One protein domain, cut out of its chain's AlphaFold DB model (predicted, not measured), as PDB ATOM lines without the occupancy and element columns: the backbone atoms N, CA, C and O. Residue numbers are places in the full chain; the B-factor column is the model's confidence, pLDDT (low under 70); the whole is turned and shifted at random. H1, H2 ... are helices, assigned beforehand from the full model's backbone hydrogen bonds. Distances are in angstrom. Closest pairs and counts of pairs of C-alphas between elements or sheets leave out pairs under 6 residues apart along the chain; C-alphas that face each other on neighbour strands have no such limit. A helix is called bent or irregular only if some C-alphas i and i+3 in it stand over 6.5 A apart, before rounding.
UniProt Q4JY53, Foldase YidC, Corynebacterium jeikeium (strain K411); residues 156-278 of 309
ATOM      1  N   PHE A 156     -18.457   3.432 -10.239       85.69
ATOM      2  CA  PHE A 156     -17.982   4.333  -9.173       85.69
ATOM      3  C   PHE A 156     -16.542   4.842  -9.393       85.69
ATOM      4  O   PHE A 156     -15.765   4.979  -8.454       85.69
ATOM      5  N   GLY A 157     -16.168   5.090 -10.655       83.12
ATOM      6  CA  GLY A 157     -14.819   5.526 -11.035       83.12
ATOM      7  C   GLY A 157     -13.784   4.403 -11.167       83.12
ATOM      8  O   GLY A 157     -12.684   4.668 -11.640       83.12
ATOM      9  N   VAL A 158     -14.137   3.157 -10.838       85.56
ATOM     10  CA  VAL A 158     -13.253   1.987 -10.928       85.56
ATOM     11  C   VAL A 158     -13.547   1.188 -12.203       85.56
ATOM     12  O   VAL A 158     -14.699   0.803 -12.414       85.56
ATOM     13  N   PRO A 159     -12.545   0.894 -13.054       83.56
ATOM     14  CA  PRO A 159     -12.724   0.034 -14.224       83.56
ATOM     15  C   PRO A 159     -13.285  -1.345 -13.856       83.56
ATOM     16  O   PRO A 159     -12.849  -1.968 -12.887       83.56
ATOM     17  N   MET A 160     -14.224  -1.868 -14.645       78.25
ATOM     18  CA  MET A 160     -14.891  -3.146 -14.350       78.25
ATOM     19  C   MET A 160     -13.950  -4.360 -14.327       78.25
ATOM     20  O   MET A 160     -14.224  -5.347 -13.635       78.25
ATOM     21  N   ALA A 161     -12.852  -4.292 -15.079       77.81
ATOM     22  CA  ALA A 161     -11.824  -5.326 -15.106       77.81
ATOM     23  C   ALA A 161     -10.911  -5.306 -13.864       77.81
ATOM     24  O   ALA A 161     -10.181  -6.269 -13.638       77.81
ATOM     25  N   ALA A 162     -10.951  -4.243 -13.052       82.50
ATOM     26  CA  ALA A 162     -10.047  -4.087 -11.923       82.50
ATOM     27  C   ALA A 162     -10.370  -5.060 -10.776       82.50
ATOM     28  O   ALA A 162     -11.538  -5.301 -10.461       82.50
ATOM     29  N   TYR A 163      -9.333  -5.594 -10.127       84.69
ATOM     30  CA  TYR A 163      -9.428  -6.479  -8.961       84.69
ATOM     31  C   TYR A 163      -8.348  -6.152  -7.919       84.69
ATOM     32  O   TYR A 163      -7.331  -5.536  -8.220       84.69
ATOM     33  N   VAL A 164      -8.566  -6.555  -6.663       86.19
ATOM     34  CA  VAL A 164      -7.779  -6.084  -5.500       86.19
ATOM     35  C   VAL A 164      -6.300  -6.502  -5.537       86.19
ATOM     36  O   VAL A 164      -5.453  -5.807  -4.979       86.19
ATOM     37  N   GLN A 165      -5.988  -7.632  -6.173       84.50
ATOM     38  CA  GLN A 165      -4.643  -8.223  -6.212       84.50
ATOM     39  C   GLN A 165      -3.883  -7.949  -7.522       84.50
ATOM     40  O   GLN A 165      -2.957  -8.689  -7.853       84.50
ATOM     41  N   MET A 166      -4.284  -6.940  -8.300       80.75
ATOM     42  CA  MET A 166      -3.504  -6.504  -9.467       80.75
ATOM     43  C   MET A 166      -2.140  -5.956  -9.039       80.75
ATOM     44  O   MET A 166      -1.983  -5.465  -7.920       80.75
ATOM     45  N   ALA A 167      -1.154  -6.034  -9.935       83.94
ATOM     46  CA  ALA A 167       0.140  -5.399  -9.709       83.94
ATOM     47  C   ALA A 167       0.012  -3.868  -9.781       83.94
ATOM     48  O   ALA A 167      -0.790  -3.340 -10.554       83.94
ATOM     49  N   ASP A 168       0.850  -3.151  -9.031       83.88
ATOM     50  CA  ASP A 168       0.823  -1.681  -8.984       83.88
ATOM     51  C   ASP A 168       1.025  -1.034 -10.367       83.88
ATOM     52  O   ASP A 168       0.423  -0.004 -10.670       83.88
ATOM     53  N   SER A 169       1.795  -1.679 -11.251       81.75
ATOM     54  CA  SER A 169       1.966  -1.248 -12.645       81.75
ATOM     55  C   SER A 169       0.663  -1.291 -13.450       81.75
ATOM     56  O   SER A 169       0.397  -0.384 -14.234       81.75
ATOM     57  N   GLN A 170      -0.175  -2.305 -13.229       79.44
ATOM     58  CA  GLN A 170      -1.457  -2.459 -13.921       79.44
ATOM     59  C   GLN A 170      -2.489  -1.446 -13.414       79.44
ATOM     60  O   GLN A 170      -3.322  -0.973 -14.182       79.44
ATOM     61  N   PHE A 171      -2.432  -1.084 -12.128       82.88
ATOM     62  CA  PHE A 171      -3.272  -0.026 -11.561       82.88
ATOM     63  C   PHE A 171      -2.969   1.347 -12.180       82.88
ATOM     64  O   PHE A 171      -3.898   2.105 -12.473       82.88
ATOM     65  N   ALA A 172      -1.689   1.637 -12.432       81.44
ATOM     66  CA  ALA A 172      -1.266   2.869 -13.091       81.44
ATOM     67  C   ALA A 172      -1.771   2.965 -14.543       81.44
ATOM     68  O   ALA A 172      -2.213   4.036 -14.956       81.44
ATOM     69  N   GLU A 173      -1.766   1.852 -15.285       78.50
ATOM     70  CA  GLU A 173      -2.236   1.774 -16.680       78.50
ATOM     71  C   GLU A 173      -3.738   2.064 -16.819       78.50
ATOM     72  O   GLU A 173      -4.163   2.755 -17.741       78.50
ATOM     73  N   ILE A 174      -4.549   1.595 -15.868       77.81
ATOM     74  CA  ILE A 174      -6.009   1.792 -15.884       77.81
ATOM     75  C   ILE A 174      -6.471   3.001 -15.051       77.81
ATOM     76  O   ILE A 174      -7.674   3.188 -14.840       77.81
ATOM     77  N   HIS A 175      -5.526   3.823 -14.578       84.12
ATOM     78  CA  HIS A 175      -5.755   5.033 -13.782       84.12
ATOM     79  C   HIS A 175      -6.667   4.821 -12.556       84.12
ATOM     80  O   HIS A 175      -7.596   5.596 -12.323       84.12
ATOM     81  N   THR A 176      -6.416   3.772 -11.768       86.06
ATOM     82  CA  THR A 176      -7.157   3.476 -10.525       86.06
ATOM     83  C   THR A 176      -6.195   3.098  -9.401       86.06
ATOM     84  O   THR A 176      -5.037   2.784  -9.653       86.06
ATOM     85  N   THR A 177      -6.661   3.083  -8.150       90.00
ATOM     86  CA  THR A 177      -5.872   2.572  -7.015       90.00
ATOM     87  C   THR A 177      -6.468   1.303  -6.414       90.00
ATOM     88  O   THR A 177      -7.676   1.058  -6.491       90.00
ATOM     89  N   LYS A 178      -5.619   0.514  -5.743       89.94
ATOM     90  CA  LYS A 178      -6.049  -0.646  -4.950       89.94
ATOM     91  C   LYS A 178      -7.119  -0.281  -3.920       89.94
ATOM     92  O   LYS A 178      -8.062  -1.040  -3.720       89.94
ATOM     93  N   GLU A 179      -6.976   0.876  -3.278       91.94
ATOM     94  CA  GLU A 179      -7.925   1.368  -2.278       91.94
ATOM     95  C   GLU A 179      -9.306   1.640  -2.886       91.94
ATOM     96  O   GLU A 179     -10.312   1.170  -2.357       91.94
ATOM     97  N   GLN A 180      -9.364   2.328  -4.031       90.69
ATOM     98  CA  GLN A 180     -10.625   2.585  -4.732       90.69
ATOM     99  C   GLN A 180     -11.327   1.277  -5.110       90.69
ATOM    100  O   GLN A 180     -12.524   1.111  -4.878       90.69
ATOM    101  N   VAL A 181     -10.565   0.315  -5.635       88.94
ATOM    102  CA  VAL A 181     -11.088  -1.000  -6.023       88.94
ATOM    103  C   VAL A 181     -11.609  -1.755  -4.802       88.94
ATOM    104  O   VAL A 181     -12.706  -2.310  -4.848       88.94
ATOM    105  N   PHE A 182     -10.869  -1.740  -3.691       92.06
ATOM    106  CA  PHE A 182     -11.279  -2.380  -2.443       92.06
ATOM    107  C   PHE A 182     -12.617  -1.836  -1.933       92.06
ATOM    108  O   PHE A 182     -13.512  -2.622  -1.624       92.06
ATOM    109  N   TRP A 183     -12.792  -0.514  -1.890       91.94
ATOM    110  CA  TRP A 183     -14.020   0.099  -1.378       91.94
ATOM    111  C   TRP A 183     -15.244  -0.116  -2.268       91.94
ATOM    112  O   TRP A 183     -16.366  -0.083  -1.770       91.94
ATOM    113  N   VAL A 184     -15.050  -0.401  -3.554       90.69
ATOM    114  CA  VAL A 184     -16.131  -0.823  -4.455       90.69
ATOM    115  C   VAL A 184     -16.444  -2.312  -4.277       90.69
ATOM    116  O   VAL A 184     -17.605  -2.712  -4.174       90.69
ATOM    117  N   VAL A 185     -15.414  -3.153  -4.198       89.56
ATOM    118  CA  VAL A 185     -15.547  -4.615  -4.171       89.56
ATOM    119  C   VAL A 185     -16.008  -5.148  -2.813       89.56
ATOM    120  O   VAL A 185     -16.817  -6.074  -2.760       89.56
ATOM    121  N   PHE A 186     -15.546  -4.570  -1.706       92.81
ATOM    122  CA  PHE A 186     -15.826  -5.073  -0.362       92.81
ATOM    123  C   PHE A 186     -17.320  -5.004   0.025       92.81
ATOM    124  O   PHE A 186     -17.862  -6.027   0.457       92.81
ATOM    125  N   PRO A 187     -18.051  -3.892  -0.200       93.75
ATOM    126  CA  PRO A 187     -19.501  -3.861   0.007       93.75
ATOM    127  C   PRO A 187     -20.248  -4.857  -0.887       93.75
ATOM    128  O   PRO A 187     -21.187  -5.514  -0.436       93.75
ATOM    129  N   MET A 188     -19.808  -5.035  -2.138       91.69
ATOM    130  CA  MET A 188     -20.387  -6.053  -3.018       91.69
ATOM    131  C   MET A 188     -20.121  -7.472  -2.511       91.69
ATOM    132  O   MET A 188     -20.998  -8.322  -2.631       91.69
ATOM    133  N   ALA A 189     -18.958  -7.736  -1.909       92.81
ATOM    134  CA  ALA A 189     -18.651  -9.022  -1.287       92.81
ATOM    135  C   ALA A 189     -19.579  -9.308  -0.101       92.81
ATOM    136  O   ALA A 189     -20.093 -10.421   0.009       92.81
ATOM    137  N   ILE A 190     -19.872  -8.298   0.723       95.06
ATOM    138  CA  ILE A 190     -20.860  -8.401   1.807       95.06
ATOM    139  C   ILE A 190     -22.245  -8.729   1.239       95.06
ATOM    140  O   ILE A 190     -22.874  -9.693   1.675       95.06
ATOM    141  N   LEU A 191     -22.715  -7.978   0.237       94.06
ATOM    142  CA  LEU A 191     -24.014  -8.229  -0.399       94.06
ATOM    143  C   LEU A 191     -24.081  -9.626  -1.031       94.06
ATOM    144  O   LEU A 191     -25.058 -10.355  -0.847       94.06
ATOM    145  N   ALA A 192     -23.026 -10.028  -1.737       92.19
ATOM    146  CA  ALA A 192     -22.909 -11.350  -2.334       92.19
ATOM    147  C   ALA A 192     -22.934 -12.450  -1.266       92.19
ATOM    148  O   ALA A 192     -23.637 -13.442  -1.454       92.19
ATOM    149  N   ALA A 193     -22.238 -12.277  -0.140       94.00
ATOM    150  CA  ALA A 193     -22.266 -13.204   0.990       94.00
ATOM    151  C   ALA A 193     -23.664 -13.312   1.597       94.00
ATOM    152  O   ALA A 193     -24.180 -14.419   1.728       94.00
ATOM    153  N   ILE A 194     -24.333 -12.186   1.855       94.00
ATOM    154  CA  ILE A 194     -25.700 -12.170   2.385       94.00
ATOM    155  C   ILE A 194     -26.643 -12.954   1.469       94.00
ATOM    156  O   ILE A 194     -27.334 -13.864   1.938       94.00
ATOM    157  N   PHE A 195     -26.662 -12.661   0.166       93.31
ATOM    158  CA  PHE A 195     -27.577 -13.347  -0.750       93.31
ATOM    159  C   PHE A 195     -27.205 -14.818  -0.961       93.31
ATOM    160  O   PHE A 195     -28.086 -15.676  -0.987       93.31
ATOM    161  N   THR A 196     -25.914 -15.140  -1.055       93.00
ATOM    162  CA  THR A 196     -25.434 -16.519  -1.248       93.00
ATOM    163  C   THR A 196     -25.745 -17.386  -0.024       93.00
ATOM    164  O   THR A 196     -26.299 -18.480  -0.157       93.00
ATOM    165  N   THR A 197     -25.491 -16.878   1.184       93.25
ATOM    166  CA  THR A 197     -25.830 -17.560   2.438       93.25
ATOM    167  C   THR A 197     -27.338 -17.642   2.648       93.25
ATOM    168  O   THR A 197     -27.815 -18.677   3.107       93.25
ATOM    169  N   SER A 198     -28.113 -16.625   2.259       92.19
ATOM    170  CA  SER A 198     -29.583 -16.675   2.315       92.19
ATOM    171  C   SER A 198     -30.150 -17.756   1.392       92.19
ATOM    172  O   SER A 198     -30.976 -18.564   1.818       92.19
ATOM    173  N   ASN A 199     -29.654 -17.834   0.151       92.19
ATOM    174  CA  ASN A 199     -30.015 -18.882  -0.805       92.19
ATOM    175  C   ASN A 199     -29.691 -20.279  -0.270       92.19
ATOM    176  O   ASN A 199     -30.531 -21.183  -0.311       92.19
ATOM    177  N   TRP A 200     -28.482 -20.457   0.267       93.69
ATOM    178  CA  TRP A 200     -28.074 -21.713   0.886       93.69
ATOM    179  C   TRP A 200     -28.934 -22.049   2.105       93.69
ATOM    180  O   TRP A 200     -29.452 -23.157   2.180       93.69
ATOM    181  N   GLY A 201     -29.170 -21.100   3.011       93.06
ATOM    182  CA  GLY A 201     -29.985 -21.296   4.209       93.06
ATOM    183  C   GLY A 201     -31.419 -21.706   3.874       93.06
ATOM    184  O   GLY A 201     -31.941 -22.667   4.440       93.06
ATOM    185  N   TYR A 202     -32.034 -21.056   2.883       92.19
ATOM    186  CA  TYR A 202     -33.353 -21.439   2.386       92.19
ATOM    187  C   TYR A 202     -33.352 -22.841   1.752       92.19
ATOM    188  O   TYR A 202     -34.247 -23.652   2.008       92.19
ATOM    189  N   SER A 203     -32.324 -23.163   0.960       90.88
ATOM    190  CA  SER A 203     -32.130 -24.508   0.408       90.88
ATOM    191  C   SER A 203     -31.980 -25.555   1.517       90.88
ATOM    192  O   SER A 203     -32.611 -26.610   1.455       90.88
ATOM    193  N   MET A 204     -31.219 -25.261   2.571       92.69
ATOM    194  CA  MET A 204     -31.019 -26.146   3.720       92.69
ATOM    195  C   MET A 204     -32.305 -26.384   4.497       92.69
ATOM    196  O   MET A 204     -32.627 -27.533   4.801       92.69
ATOM    197  N   TYR A 205     -33.064 -25.323   4.767       92.62
ATOM    198  CA  TYR A 205     -34.372 -25.420   5.403       92.62
ATOM    199  C   TYR A 205     -35.304 -26.357   4.623       92.62
ATOM    200  O   TYR A 205     -35.874 -27.289   5.189       92.62
ATOM    201  N   ARG A 206     -35.392 -26.186   3.301       91.00
ATOM    202  CA  ARG A 206     -36.217 -27.052   2.448       91.00
ATOM    203  C   ARG A 206     -35.730 -28.493   2.423       91.00
ATOM    204  O   ARG A 206     -36.529 -29.404   2.610       91.00
ATOM    205  N   ASN A 207     -34.428 -28.705   2.230       92.25
ATOM    206  CA  ASN A 207     -33.849 -30.045   2.228       92.25
ATOM    207  C   ASN A 207     -34.076 -30.757   3.564       92.25
ATOM    208  O   ASN A 207     -34.328 -31.956   3.567       92.25
ATOM    209  N   TYR A 208     -34.045 -30.032   4.684       91.38
ATOM    210  CA  TYR A 208     -34.384 -30.578   5.994       91.38
ATOM    211  C   TYR A 208     -35.848 -31.037   6.077       91.38
ATOM    212  O   TYR A 208     -36.098 -32.135   6.565       91.38
ATOM    213  N   LEU A 209     -36.801 -30.249   5.564       90.69
ATOM    214  CA  LEU A 209     -38.226 -30.615   5.543       90.69
ATOM    215  C   LEU A 209     -38.541 -31.797   4.621       90.69
ATOM    216  O   LEU A 209     -39.520 -32.507   4.825       90.69
ATOM    217  N   THR A 210     -37.726 -31.999   3.589       92.81
ATOM    218  CA  THR A 210     -37.959 -33.020   2.567       92.81
ATOM    219  C   THR A 210     -36.848 -34.053   2.520       92.81
ATOM    220  O   THR A 210     -36.602 -34.625   1.460       92.81
ATOM    221  N   VAL A 211     -36.118 -34.305   3.604       94.31
ATOM    222  CA  VAL A 211     -35.097 -35.364   3.608       94.31
ATOM    223  C   VAL A 211     -35.766 -36.727   3.779       94.31
ATOM    224  O   VAL A 211     -36.735 -36.880   4.521       94.31
ATOM    225  N   ASP A 212     -35.258 -37.737   3.081       92.81
ATOM    226  CA  ASP A 212     -35.607 -39.124   3.378       92.81
ATOM    227  C   ASP A 212     -34.757 -39.614   4.561       92.81
ATOM    228  O   ASP A 212     -33.537 -39.775   4.462       92.81
ATOM    229  N   HIS A 213     -35.402 -39.822   5.708       91.62
ATOM    230  CA  HIS A 213     -34.741 -40.276   6.929       91.62
ATOM    231  C   HIS A 213     -34.382 -41.765   6.926       91.62
ATOM    232  O   HIS A 213     -33.518 -42.171   7.716       91.62
ATOM    233  N   ASN A 214     -34.995 -42.569   6.055       88.75
ATOM    234  CA  ASN A 214     -34.668 -43.981   5.926       88.75
ATOM    235  C   ASN A 214     -33.376 -44.178   5.115       88.75
ATOM    236  O   ASN A 214     -32.537 -45.011   5.461       88.75
ATOM    237  N   SER A 215     -33.140 -43.321   4.120       91.50
ATOM    238  CA  SER A 215     -31.915 -43.335   3.321       91.50
ATOM    239  C   SER A 215     -30.687 -42.841   4.105       91.50
ATOM    240  O   SER A 215     -30.627 -41.730   4.643       91.50
ATOM    241  N   GLY A 216     -29.650 -43.681   4.190       91.44
ATOM    242  CA  GLY A 216     -28.338 -43.289   4.727       91.44
ATOM    243  C   GLY A 216     -27.638 -42.248   3.852       91.44
ATOM    244  O   GLY A 216     -27.094 -41.275   4.378       91.44
ATOM    245  N   LEU A 217     -27.727 -42.418   2.529       92.19
ATOM    246  CA  LEU A 217     -27.156 -41.505   1.540       92.19
ATOM    247  C   LEU A 217     -27.771 -40.105   1.654       92.19
ATOM    248  O   LEU A 217     -27.032 -39.134   1.780       92.19
ATOM    249  N   ALA A 218     -29.104 -39.996   1.699       92.06
ATOM    250  CA  ALA A 218     -29.789 -38.703   1.796       92.06
ATOM    251  C   ALA A 218     -29.377 -37.921   3.055       92.06
ATOM    252  O   ALA A 218     -29.103 -36.722   3.001       92.06
ATOM    253  N   ARG A 219     -29.257 -38.614   4.195       93.19
ATOM    254  CA  ARG A 219     -28.781 -38.012   5.451       93.19
ATOM    255  C   ARG A 219     -27.313 -37.599   5.389       93.19
ATOM    256  O   ARG A 219     -26.956 -36.564   5.948       93.19
ATOM    257  N   GLY A 220     -26.470 -38.401   4.737       93.31
ATOM    258  CA  GLY A 220     -25.063 -38.079   4.508       93.31
ATOM    259  C   GLY A 220     -24.901 -36.814   3.666       93.31
ATOM    260  O   GLY A 220     -24.179 -35.906   4.073       93.31
ATOM    261  N   LEU A 221     -25.646 -36.718   2.561       92.00
ATOM    262  CA  LEU A 221     -25.670 -35.537   1.698       92.00
ATOM    263  C   LEU A 221     -26.132 -34.291   2.460       92.00
ATOM    264  O   LEU A 221     -25.437 -33.282   2.431       92.00
ATOM    265  N   LEU A 222     -27.223 -34.370   3.233       92.56
ATOM    266  CA  LEU A 222     -27.683 -33.241   4.051       92.56
ATOM    267  C   LEU A 222     -26.620 -32.791   5.069       92.56
ATOM    268  O   LEU A 222     -26.422 -31.595   5.274       92.56
ATOM    269  N   LYS A 223     -25.910 -33.734   5.702       92.31
ATOM    270  CA  LYS A 223     -24.819 -33.415   6.635       92.31
ATOM    271  C   LYS A 223     -23.652 -32.729   5.919       92.31
ATOM    272  O   LYS A 223     -23.128 -31.749   6.436       92.31
ATOM    273  N   MET A 224     -23.266 -33.215   4.742       92.19
ATOM    274  CA  MET A 224     -22.233 -32.586   3.915       92.19
ATOM    275  C   MET A 224     -22.633 -31.159   3.519       92.19
ATOM    276  O   MET A 224     -21.816 -30.250   3.617       92.19
ATOM    277  N   MET A 225     -23.902 -30.940   3.165       90.75
ATOM    278  CA  MET A 225     -24.419 -29.610   2.835       90.75
ATOM    279  C   MET A 225     -24.383 -28.632   4.021       90.75
ATOM    280  O   MET A 225     -24.235 -27.431   3.813       90.75
ATOM    281  N   TRP A 226     -24.474 -29.121   5.262       89.06
ATOM    282  CA  TRP A 226     -24.246 -28.301   6.456       89.06
ATOM    283  C   TRP A 226     -22.769 -27.938   6.647       89.06
ATOM    284  O   TRP A 226     -22.462 -26.808   7.016       89.06
ATOM    285  N   LEU A 227     -21.853 -28.871   6.368       91.56
ATOM    286  CA  LEU A 227     -20.410 -28.648   6.522       91.56
ATOM    287  C   LEU A 227     -19.858 -27.597   5.550       91.56
ATOM    288  O   LEU A 227     -18.897 -26.916   5.890       91.56
ATOM    289  N   ILE A 228     -20.468 -27.434   4.373       90.94
ATOM    290  CA  ILE A 228     -20.060 -26.406   3.402       90.94
ATOM    291  C   ILE A 228     -20.541 -24.993   3.768       90.94
ATOM    292  O   ILE A 228     -20.096 -24.037   3.143       90.94
ATOM    293  N   GLY A 229     -21.416 -24.827   4.767       90.88
ATOM    294  CA  GLY A 229     -21.993 -23.527   5.142       90.88
ATOM    295  C   GLY A 229     -20.964 -22.405   5.358       90.88
ATOM    296  O   GLY A 229     -21.113 -21.340   4.757       90.88
ATOM    297  N   PRO A 230     -19.882 -22.626   6.133       91.56
ATOM    298  CA  PRO A 230     -18.817 -21.633   6.290       91.56
ATOM    299  C   PRO A 230     -18.120 -21.275   4.971       91.56
ATOM    300  O   PRO A 230     -17.828 -20.109   4.728       91.56
ATOM    301  N   VAL A 231     -17.906 -22.253   4.085       92.62
ATOM    302  CA  VAL A 231     -17.305 -22.016   2.762       92.62
ATOM    303  C   VAL A 231     -18.219 -21.147   1.903       92.62
ATOM    304  O   VAL A 231     -17.747 -20.217   1.261       92.62
ATOM    305  N   VAL A 232     -19.529 -21.401   1.927       92.12
ATOM    306  CA  VAL A 232     -20.529 -20.613   1.189       92.12
ATOM    307  C   VAL A 232     -20.524 -19.144   1.627       92.12
ATOM    308  O   VAL A 232     -20.611 -18.261   0.777       92.12
ATOM    309  N   LEU A 233     -20.395 -18.880   2.931       92.75
ATOM    310  CA  LEU A 233     -20.312 -17.522   3.479       92.75
ATOM    311  C   LEU A 233     -19.009 -16.810   3.086       92.75
ATOM    312  O   LEU A 233     -19.028 -15.624   2.769       92.75
ATOM    313  N   LEU A 234     -17.882 -17.525   3.117       93.00
ATOM    314  CA  LEU A 234     -16.561 -16.946   2.861       93.00
ATOM    315  C   LEU A 234     -16.231 -16.818   1.368       93.00
ATOM    316  O   LEU A 234     -15.426 -15.963   1.010       93.00
ATOM    317  N   ALA A 235     -16.845 -17.621   0.496       91.25
ATOM    318  CA  ALA A 235     -16.513 -17.670  -0.930       91.25
ATOM    319  C   ALA A 235     -16.564 -16.306  -1.651       91.25
ATOM    320  O   ALA A 235     -15.653 -16.021  -2.429       91.25
ATOM    321  N   PRO A 236     -17.553 -15.422  -1.406       91.88
ATOM    322  CA  PRO A 236     -17.546 -14.095  -2.017       91.88
ATOM    323  C   PRO A 236     -16.362 -13.243  -1.568       91.88
ATOM    324  O   PRO A 236     -15.792 -12.536  -2.388       91.88
ATOM    325  N   PHE A 237     -15.946 -13.342  -0.302       92.12
ATOM    326  CA  PHE A 237     -14.786 -12.610   0.212       92.12
ATOM    327  C   PHE A 237     -13.474 -13.150  -0.348       92.12
ATOM    328  O   PHE A 237     -12.607 -12.364  -0.716       92.12
ATOM    329  N   THR A 238     -13.319 -14.474  -0.449       87.88
ATOM    330  CA  THR A 238     -12.088 -15.064  -0.994       87.88
ATOM    331  C   THR A 238     -11.902 -14.732  -2.468       87.88
ATOM    332  O   THR A 238     -10.771 -14.526  -2.895       87.88
ATOM    333  N   ILE A 239     -12.987 -14.640  -3.242       85.25
ATOM    334  CA  ILE A 239     -12.914 -14.228  -4.646       85.25
ATOM    335  C   ILE A 239     -12.703 -12.718  -4.755       85.25
ATOM    336  O   ILE A 239     -11.770 -12.302  -5.432       85.25
ATOM    337  N   ALA A 240     -13.489 -11.912  -4.040       86.69
ATOM    338  CA  ALA A 240     -13.392 -10.451  -4.034       86.69
ATOM    339  C   ALA A 240     -12.002  -9.926  -3.633       86.69
ATOM    340  O   ALA A 240     -11.480  -8.999  -4.245       86.69
ATOM    341  N   LEU A 241     -11.404 -10.517  -2.595       86.81
ATOM    342  CA  LEU A 241     -10.109 -10.102  -2.048       86.81
ATOM    343  C   LEU A 241      -8.937 -10.939  -2.587       86.81
ATOM    344  O   LEU A 241      -7.780 -10.675  -2.255       86.81
ATOM    345  N   GLY A 242      -9.228 -11.964  -3.389       78.69
ATOM    346  CA  GLY A 242      -8.246 -12.851  -4.000       78.69
ATOM    347  C   GLY A 242      -7.827 -12.413  -5.404       78.69
ATOM    348  O   GLY A 242      -8.140 -11.322  -5.873       78.69
ATOM    349  N   ALA A 243      -7.110 -13.297  -6.097       65.19
ATOM    350  CA  ALA A 243      -6.529 -13.023  -7.415       65.19
ATOM    351  C   ALA A 243      -7.530 -13.056  -8.589       65.19
ATOM    352  O   ALA A 243      -7.130 -12.854  -9.729       65.19
ATOM    353  N   VAL A 244      -8.814 -13.350  -8.340       63.38
ATOM    354  CA  VAL A 244      -9.798 -13.698  -9.390       63.38
ATOM    355  C   VAL A 244     -11.102 -12.889  -9.260       63.38
ATOM    356  O   VAL A 244     -12.136 -13.288  -9.788       63.38
ATOM    357  N   GLY A 245     -11.096 -11.755  -8.550       69.94
ATOM    358  CA  GLY A 245     -12.311 -10.977  -8.260       69.94
ATOM    359  C   GLY A 245     -12.450  -9.629  -8.970       69.94
ATOM    360  O   GLY A 245     -12.469  -8.620  -8.266       69.94
ATOM    361  N   PRO A 246     -12.574  -9.556 -10.313       80.88
ATOM    362  CA  PRO A 246     -12.914  -8.307 -10.991       80.88
ATOM    363  C   PRO A 246     -14.231  -7.705 -10.500       80.88
ATOM    364  O   PRO A 246     -15.179  -8.431 -10.180       80.88
ATOM    365  N   VAL A 247     -14.334  -6.375 -10.531       82.19
ATOM    366  CA  VAL A 247     -15.568  -5.635 -10.209       82.19
ATOM    367  C   VAL A 247     -16.771  -6.185 -10.990       82.19
ATOM    368  O   VAL A 247     -17.822  -6.436 -10.398       82.19
ATOM    369  N   ALA A 248     -16.611  -6.477 -12.286       75.94
ATOM    370  CA  ALA A 248     -17.679  -7.037 -13.126       75.94
ATOM    371  C   ALA A 248     -18.226  -8.377 -12.595       75.94
ATOM    372  O   ALA A 248     -19.435  -8.629 -12.622       75.94
ATOM    373  N   LEU A 249     -17.341  -9.238 -12.079       78.94
ATOM    374  CA  LEU A 249     -17.721 -10.537 -11.528       78.94
ATOM    375  C   LEU A 249     -18.548 -10.371 -10.249       78.94
ATOM    376  O   LEU A 249     -19.485 -11.134 -10.025       78.94
ATOM    377  N   MET A 250     -18.248  -9.356  -9.438       85.25
ATOM    378  CA  MET A 250     -18.997  -9.064  -8.214       85.25
ATOM    379  C   MET A 250     -20.409  -8.552  -8.507       85.25
ATOM    380  O   MET A 250     -21.360  -9.014  -7.875       85.25
ATOM    381  N   ILE A 251     -20.566  -7.690  -9.516       82.75
ATOM    382  CA  ILE A 251     -21.885  -7.255 -10.006       82.75
ATOM    383  C   ILE A 251     -22.698  -8.472 -10.447       82.75
ATOM    384  O   ILE A 251     -23.835  -8.666 -10.002       82.75
ATOM    385  N   TYR A 252     -22.090  -9.331 -11.275       81.06
ATOM    386  CA  TYR A 252     -22.716 -10.574 -11.710       81.06
ATOM    387  C   TYR A 252     -23.119 -11.432 -10.512       81.06
ATOM    388  O   TYR A 252     -24.253 -11.899 -10.454       81.06
ATOM    389  N   TRP A 253     -22.231 -11.619  -9.533       85.69
ATOM    390  CA  TRP A 253     -22.491 -12.454  -8.365       85.69
ATOM    391  C   TRP A 253     -23.696 -11.961  -7.564       85.69
ATOM    392  O   TRP A 253     -24.588 -12.758  -7.247       85.69
ATOM    393  N   VAL A 254     -23.739 -10.660  -7.262       89.62
ATOM    394  CA  VAL A 254     -24.831 -10.036  -6.507       89.62
ATOM    395  C   VAL A 254     -26.145 -10.170  -7.276       89.62
ATOM    396  O   VAL A 254     -27.100 -10.744  -6.748       89.62
ATOM    397  N   GLY A 255     -26.187  -9.736  -8.540       87.56
ATOM    398  CA  GLY A 255     -27.396  -9.794  -9.370       87.56
ATOM    399  C   GLY A 255     -27.902 -11.225  -9.581       87.56
ATOM    400  O   GLY A 255     -29.093 -11.507  -9.448       87.56
ATOM    401  N   ASN A 256     -26.983 -12.164  -9.811       86.94
ATOM    402  CA  ASN A 256     -27.263 -13.592  -9.925       86.94
ATOM    403  C   ASN A 256     -27.941 -14.151  -8.659       86.94
ATOM    404  O   ASN A 256     -28.945 -14.866  -8.750       86.94
ATOM    405  N   ASN A 257     -27.393 -13.856  -7.480       90.94
ATOM    406  CA  ASN A 257     -27.917 -14.395  -6.227       90.94
ATOM    407  C   ASN A 257     -29.224 -13.727  -5.806       90.94
ATOM    408  O   ASN A 257     -30.107 -14.418  -5.287       90.94
ATOM    409  N   LEU A 258     -29.386 -12.432  -6.084       90.56
ATOM    410  CA  LEU A 258     -30.654 -11.732  -5.909       90.56
ATOM    411  C   LEU A 258     -31.747 -12.367  -6.776       90.56
ATOM    412  O   LEU A 258     -32.799 -12.747  -6.261       90.56
ATOM    413  N   TRP A 259     -31.467 -12.574  -8.067       91.25
ATOM    414  CA  TRP A 259     -32.383 -13.272  -8.968       91.25
ATOM    415  C   TRP A 259     -32.748 -14.657  -8.432       91.25
ATOM    416  O   TRP A 259     -33.922 -15.009  -8.352       91.25
ATOM    417  N   THR A 260     -31.741 -15.444  -8.048       90.69
ATOM    418  CA  THR A 260     -31.931 -16.810  -7.541       90.69
ATOM    419  C   THR A 260     -32.838 -16.818  -6.313       90.69
ATOM    420  O   THR A 260     -33.777 -17.611  -6.264       90.69
ATOM    421  N   THR A 261     -32.632 -15.881  -5.383       89.62
ATOM    422  CA  THR A 261     -33.462 -15.730  -4.179       89.62
ATOM    423  C   THR A 261     -34.917 -15.478  -4.561       89.62
ATOM    424  O   THR A 261     -35.817 -16.224  -4.163       89.62
ATOM    425  N   THR A 262     -35.151 -14.461  -5.394       91.75
ATOM    426  CA  THR A 262     -36.489 -14.066  -5.847       91.75
ATOM    427  C   THR A 262     -37.183 -15.197  -6.596       91.75
ATOM    428  O   THR A 262     -38.331 -15.533  -6.294       91.75
ATOM    429  N   GLN A 263     -36.482 -15.834  -7.534       93.00
ATOM    430  CA  GLN A 263     -36.990 -16.949  -8.324       93.00
ATOM    431  C   GLN A 263     -37.376 -18.127  -7.429       93.00
ATOM    432  O   GLN A 263     -38.482 -18.658  -7.539       93.00
ATOM    433  N   THR A 264     -36.479 -18.544  -6.536       91.38
ATOM    434  CA  THR A 264     -36.699 -19.692  -5.662       91.38
ATOM    435  C   THR A 264     -37.873 -19.446  -4.720       91.38
ATOM    436  O   THR A 264     -38.758 -20.296  -4.641       91.38
ATOM    437  N   ILE A 265     -37.937 -18.286  -4.064       92.12
ATOM    438  CA  ILE A 265     -39.058 -17.936  -3.181       92.12
ATOM    439  C   ILE A 265     -40.377 -17.909  -3.963       92.12
ATOM    440  O   ILE A 265     -41.374 -18.471  -3.510       92.12
ATOM    441  N   THR A 266     -40.390 -17.293  -5.148       94.81
ATOM    442  CA  THR A 266     -41.598 -17.171  -5.976       94.81
ATOM    443  C   THR A 266     -42.102 -18.535  -6.434       94.81
ATOM    444  O   THR A 266     -43.266 -18.866  -6.209       94.81
ATOM    445  N   ILE A 267     -41.229 -19.368  -7.009       95.31
ATOM    446  CA  ILE A 267     -41.594 -20.714  -7.466       95.31
ATOM    447  C   ILE A 267     -42.097 -21.558  -6.296       95.31
ATOM    448  O   ILE A 267     -43.118 -22.225  -6.431       95.31
ATOM    449  N   GLN A 268     -41.423 -21.526  -5.142       93.69
ATOM    450  CA  GLN A 268     -41.865 -22.320  -3.996       93.69
ATOM    451  C   GLN A 268     -43.207 -21.848  -3.449       93.69
ATOM    452  O   GLN A 268     -44.067 -22.689  -3.232       93.69
ATOM    453  N   ARG A 269     -43.455 -20.537  -3.341       94.88
ATOM    454  CA  ARG A 269     -44.779 -20.020  -2.952       94.88
ATOM    455  C   ARG A 269     -45.885 -20.448  -3.916       94.88
ATOM    456  O   ARG A 269     -46.994 -20.746  -3.480       94.88
ATOM    457  N   ILE A 270     -45.598 -20.484  -5.218       96.81
ATOM    458  CA  ILE A 270     -46.546 -20.989  -6.220       96.81
ATOM    459  C   ILE A 270     -46.798 -22.486  -6.004       96.81
ATOM    460  O   ILE A 270     -47.950 -22.915  -6.018       96.81
ATOM    461  N   LEU A 271     -45.746 -23.279  -5.787       95.81
ATOM    462  CA  LEU A 271     -45.866 -24.721  -5.569       95.81
ATOM    463  C   LEU A 271     -46.564 -25.060  -4.254       95.81
ATOM    464  O   LEU A 271     -47.401 -25.946  -4.255       95.81
ATOM    465  N   ASP A 272     -46.295 -24.340  -3.169       94.75
ATOM    466  CA  ASP A 272     -46.959 -24.559  -1.880       94.75
ATOM    467  C   ASP A 272     -48.473 -24.311  -1.970       94.75
ATOM    468  O   ASP A 272     -49.239 -24.946  -1.253       94.75
ATOM    469  N   ARG A 273     -48.917 -23.438  -2.889       95.88
ATOM    470  CA  ARG A 273     -50.342 -23.224  -3.189       95.88
ATOM    471  C   ARG A 273     -50.923 -24.260  -4.151       95.88
ATOM    472  O   ARG A 273     -52.055 -24.682  -3.959       95.88
ATOM    473  N   LYS A 274     -50.192 -24.631  -5.209       95.81
ATOM    474  CA  LYS A 274     -50.700 -25.531  -6.266       95.81
ATOM    475  C   LYS A 274     -50.603 -27.013  -5.907       95.81
ATOM    476  O   LYS A 274     -51.483 -27.782  -6.266       95.81
ATOM    477  N   ILE A 275     -49.509 -27.413  -5.267       95.12
ATOM    478  CA  ILE A 275     -49.205 -28.790  -4.869       95.12
ATOM    479  C   ILE A 275     -48.571 -28.750  -3.473       95.12
ATOM    480  O   ILE A 275     -47.345 -28.899  -3.332       95.12
ATOM    481  N   PRO A 276     -49.382 -28.522  -2.427       95.69
ATOM    482  CA  PRO A 276     -48.894 -28.604  -1.061       95.69
ATOM    483  C   PRO A 276     -48.308 -29.994  -0.774       95.69
ATOM    484  O   PRO A 276     -48.530 -30.973  -1.498       95.69
ATOM    485  N   TYR A 277     -47.512 -30.077   0.290       95.75
ATOM    486  CA  TYR A 277     -47.076 -31.376   0.788       95.75
ATOM    487  C   TYR A 277     -48.297 -32.184   1.228       95.75
ATOM    488  O   TYR A 277     -49.127 -31.661   1.966       95.75
ATOM    489  N   SER A 278     -48.415 -33.430   0.761       95.88
ATOM    490  CA  SER A 278     -49.541 -34.283   1.145       95.88
ATOM    491  C   SER A 278     -49.466 -34.647   2.628       95.88
ATOM    492  O   SER A 278     -48.374 -34.862   3.160       95.88
TER     493      SER A 278
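AT A GLANCE: This is residues 156 to 278 of the 309 residues of the protein "Foldase YidC" of Corynebacterium jeikeium (strain K411) (UniProt Q4JY53). Three rows of helix lie side by side with the longest helix, H2, in the middle: H5 packs along one side of it, and H3 and H4, nearly end to end, fold back along another. The small helix H1 and the unnamed residues 156 to 167 gather at the end where H2 begins, while residues 269 to 275, at the far end of H5, stick out. The printed part has 123 residues with five named helices, in the order H1, H2, H3, H4, H5, and no named strand; the class is all helix. It is loose, with a radius of gyration of the C-alphas of 18.9 A, and its spans of 62 by 31 by 15 A only just make it a rod.

IN THESE COORDINATES: Find C-alpha 178 at (-6.049, -0.646, -4.950); from there H2, residues 178 to 209, runs 45.2 A to C-alpha 209 at (-38.226, -30.615, 5.543). H2 has a kink of 28 degrees near residue 185; it is neither bent nor irregular, but only just: C-alphas 184 and 187 are 6.4 A apart. H5, residues 247 to 274, measures 40.6 A and ends at C-alpha 274, at (-50.700, -25.531, -6.266). Look for H3 at residues 216 to 227, 16.7 A long, and H4 at residues 229 to 240, 18.1 A long. H4 is irregular, with C-alphas 233 and 236 7.0 A apart. H1, residues 168 to 173, measures 9.0 A.

HOW THE PARTS SIT: Begin with H2, the hub, which touches H3, H4 and H5. H5 runs the same way as H2 at a shallow tilt of 22 degrees; their closest C-alphas, of Ala 192 and Val 254, are 4.8 A apart. H4 touches residues 185 to 200 of H2, opposite ways at a shallow tilt of 22 degrees, closest at the C-alphas of Ala 189 and Pro 236, 5.2 A. H2 and H3 form a helical hairpin at a shallow tilt of 26 degrees, touching with residues 204 to 208 and 222 to 226 alone; the closest C-alphas, of Asn 207 and Leu 222, are 7.2 A apart. H3 and H4 meet only through their link. H1 is close to H2 but not clearly touching, with the C-alphas of Phe 171 and Lys 178 7.2 A apart. H3 and H5 are apart. Every O i to N i+4 pair is within hydrogen-bond range in H1, H3 and H5; the count is 26 of 28 in H2 and 6 of 8 in H4.

THE WHOLE: The C-alphas of Ser 169 and Ser 278 are the two farthest apart, at 62.7 A. The printed part has no cut. No link between the helices is long: H1 to H2 and H3 to H4 are tight, and H2 to H3 and H4 to H5 are short. The mean pLDDT of the printed part is 89.0; look at residues 243 to 245 for the three under 70.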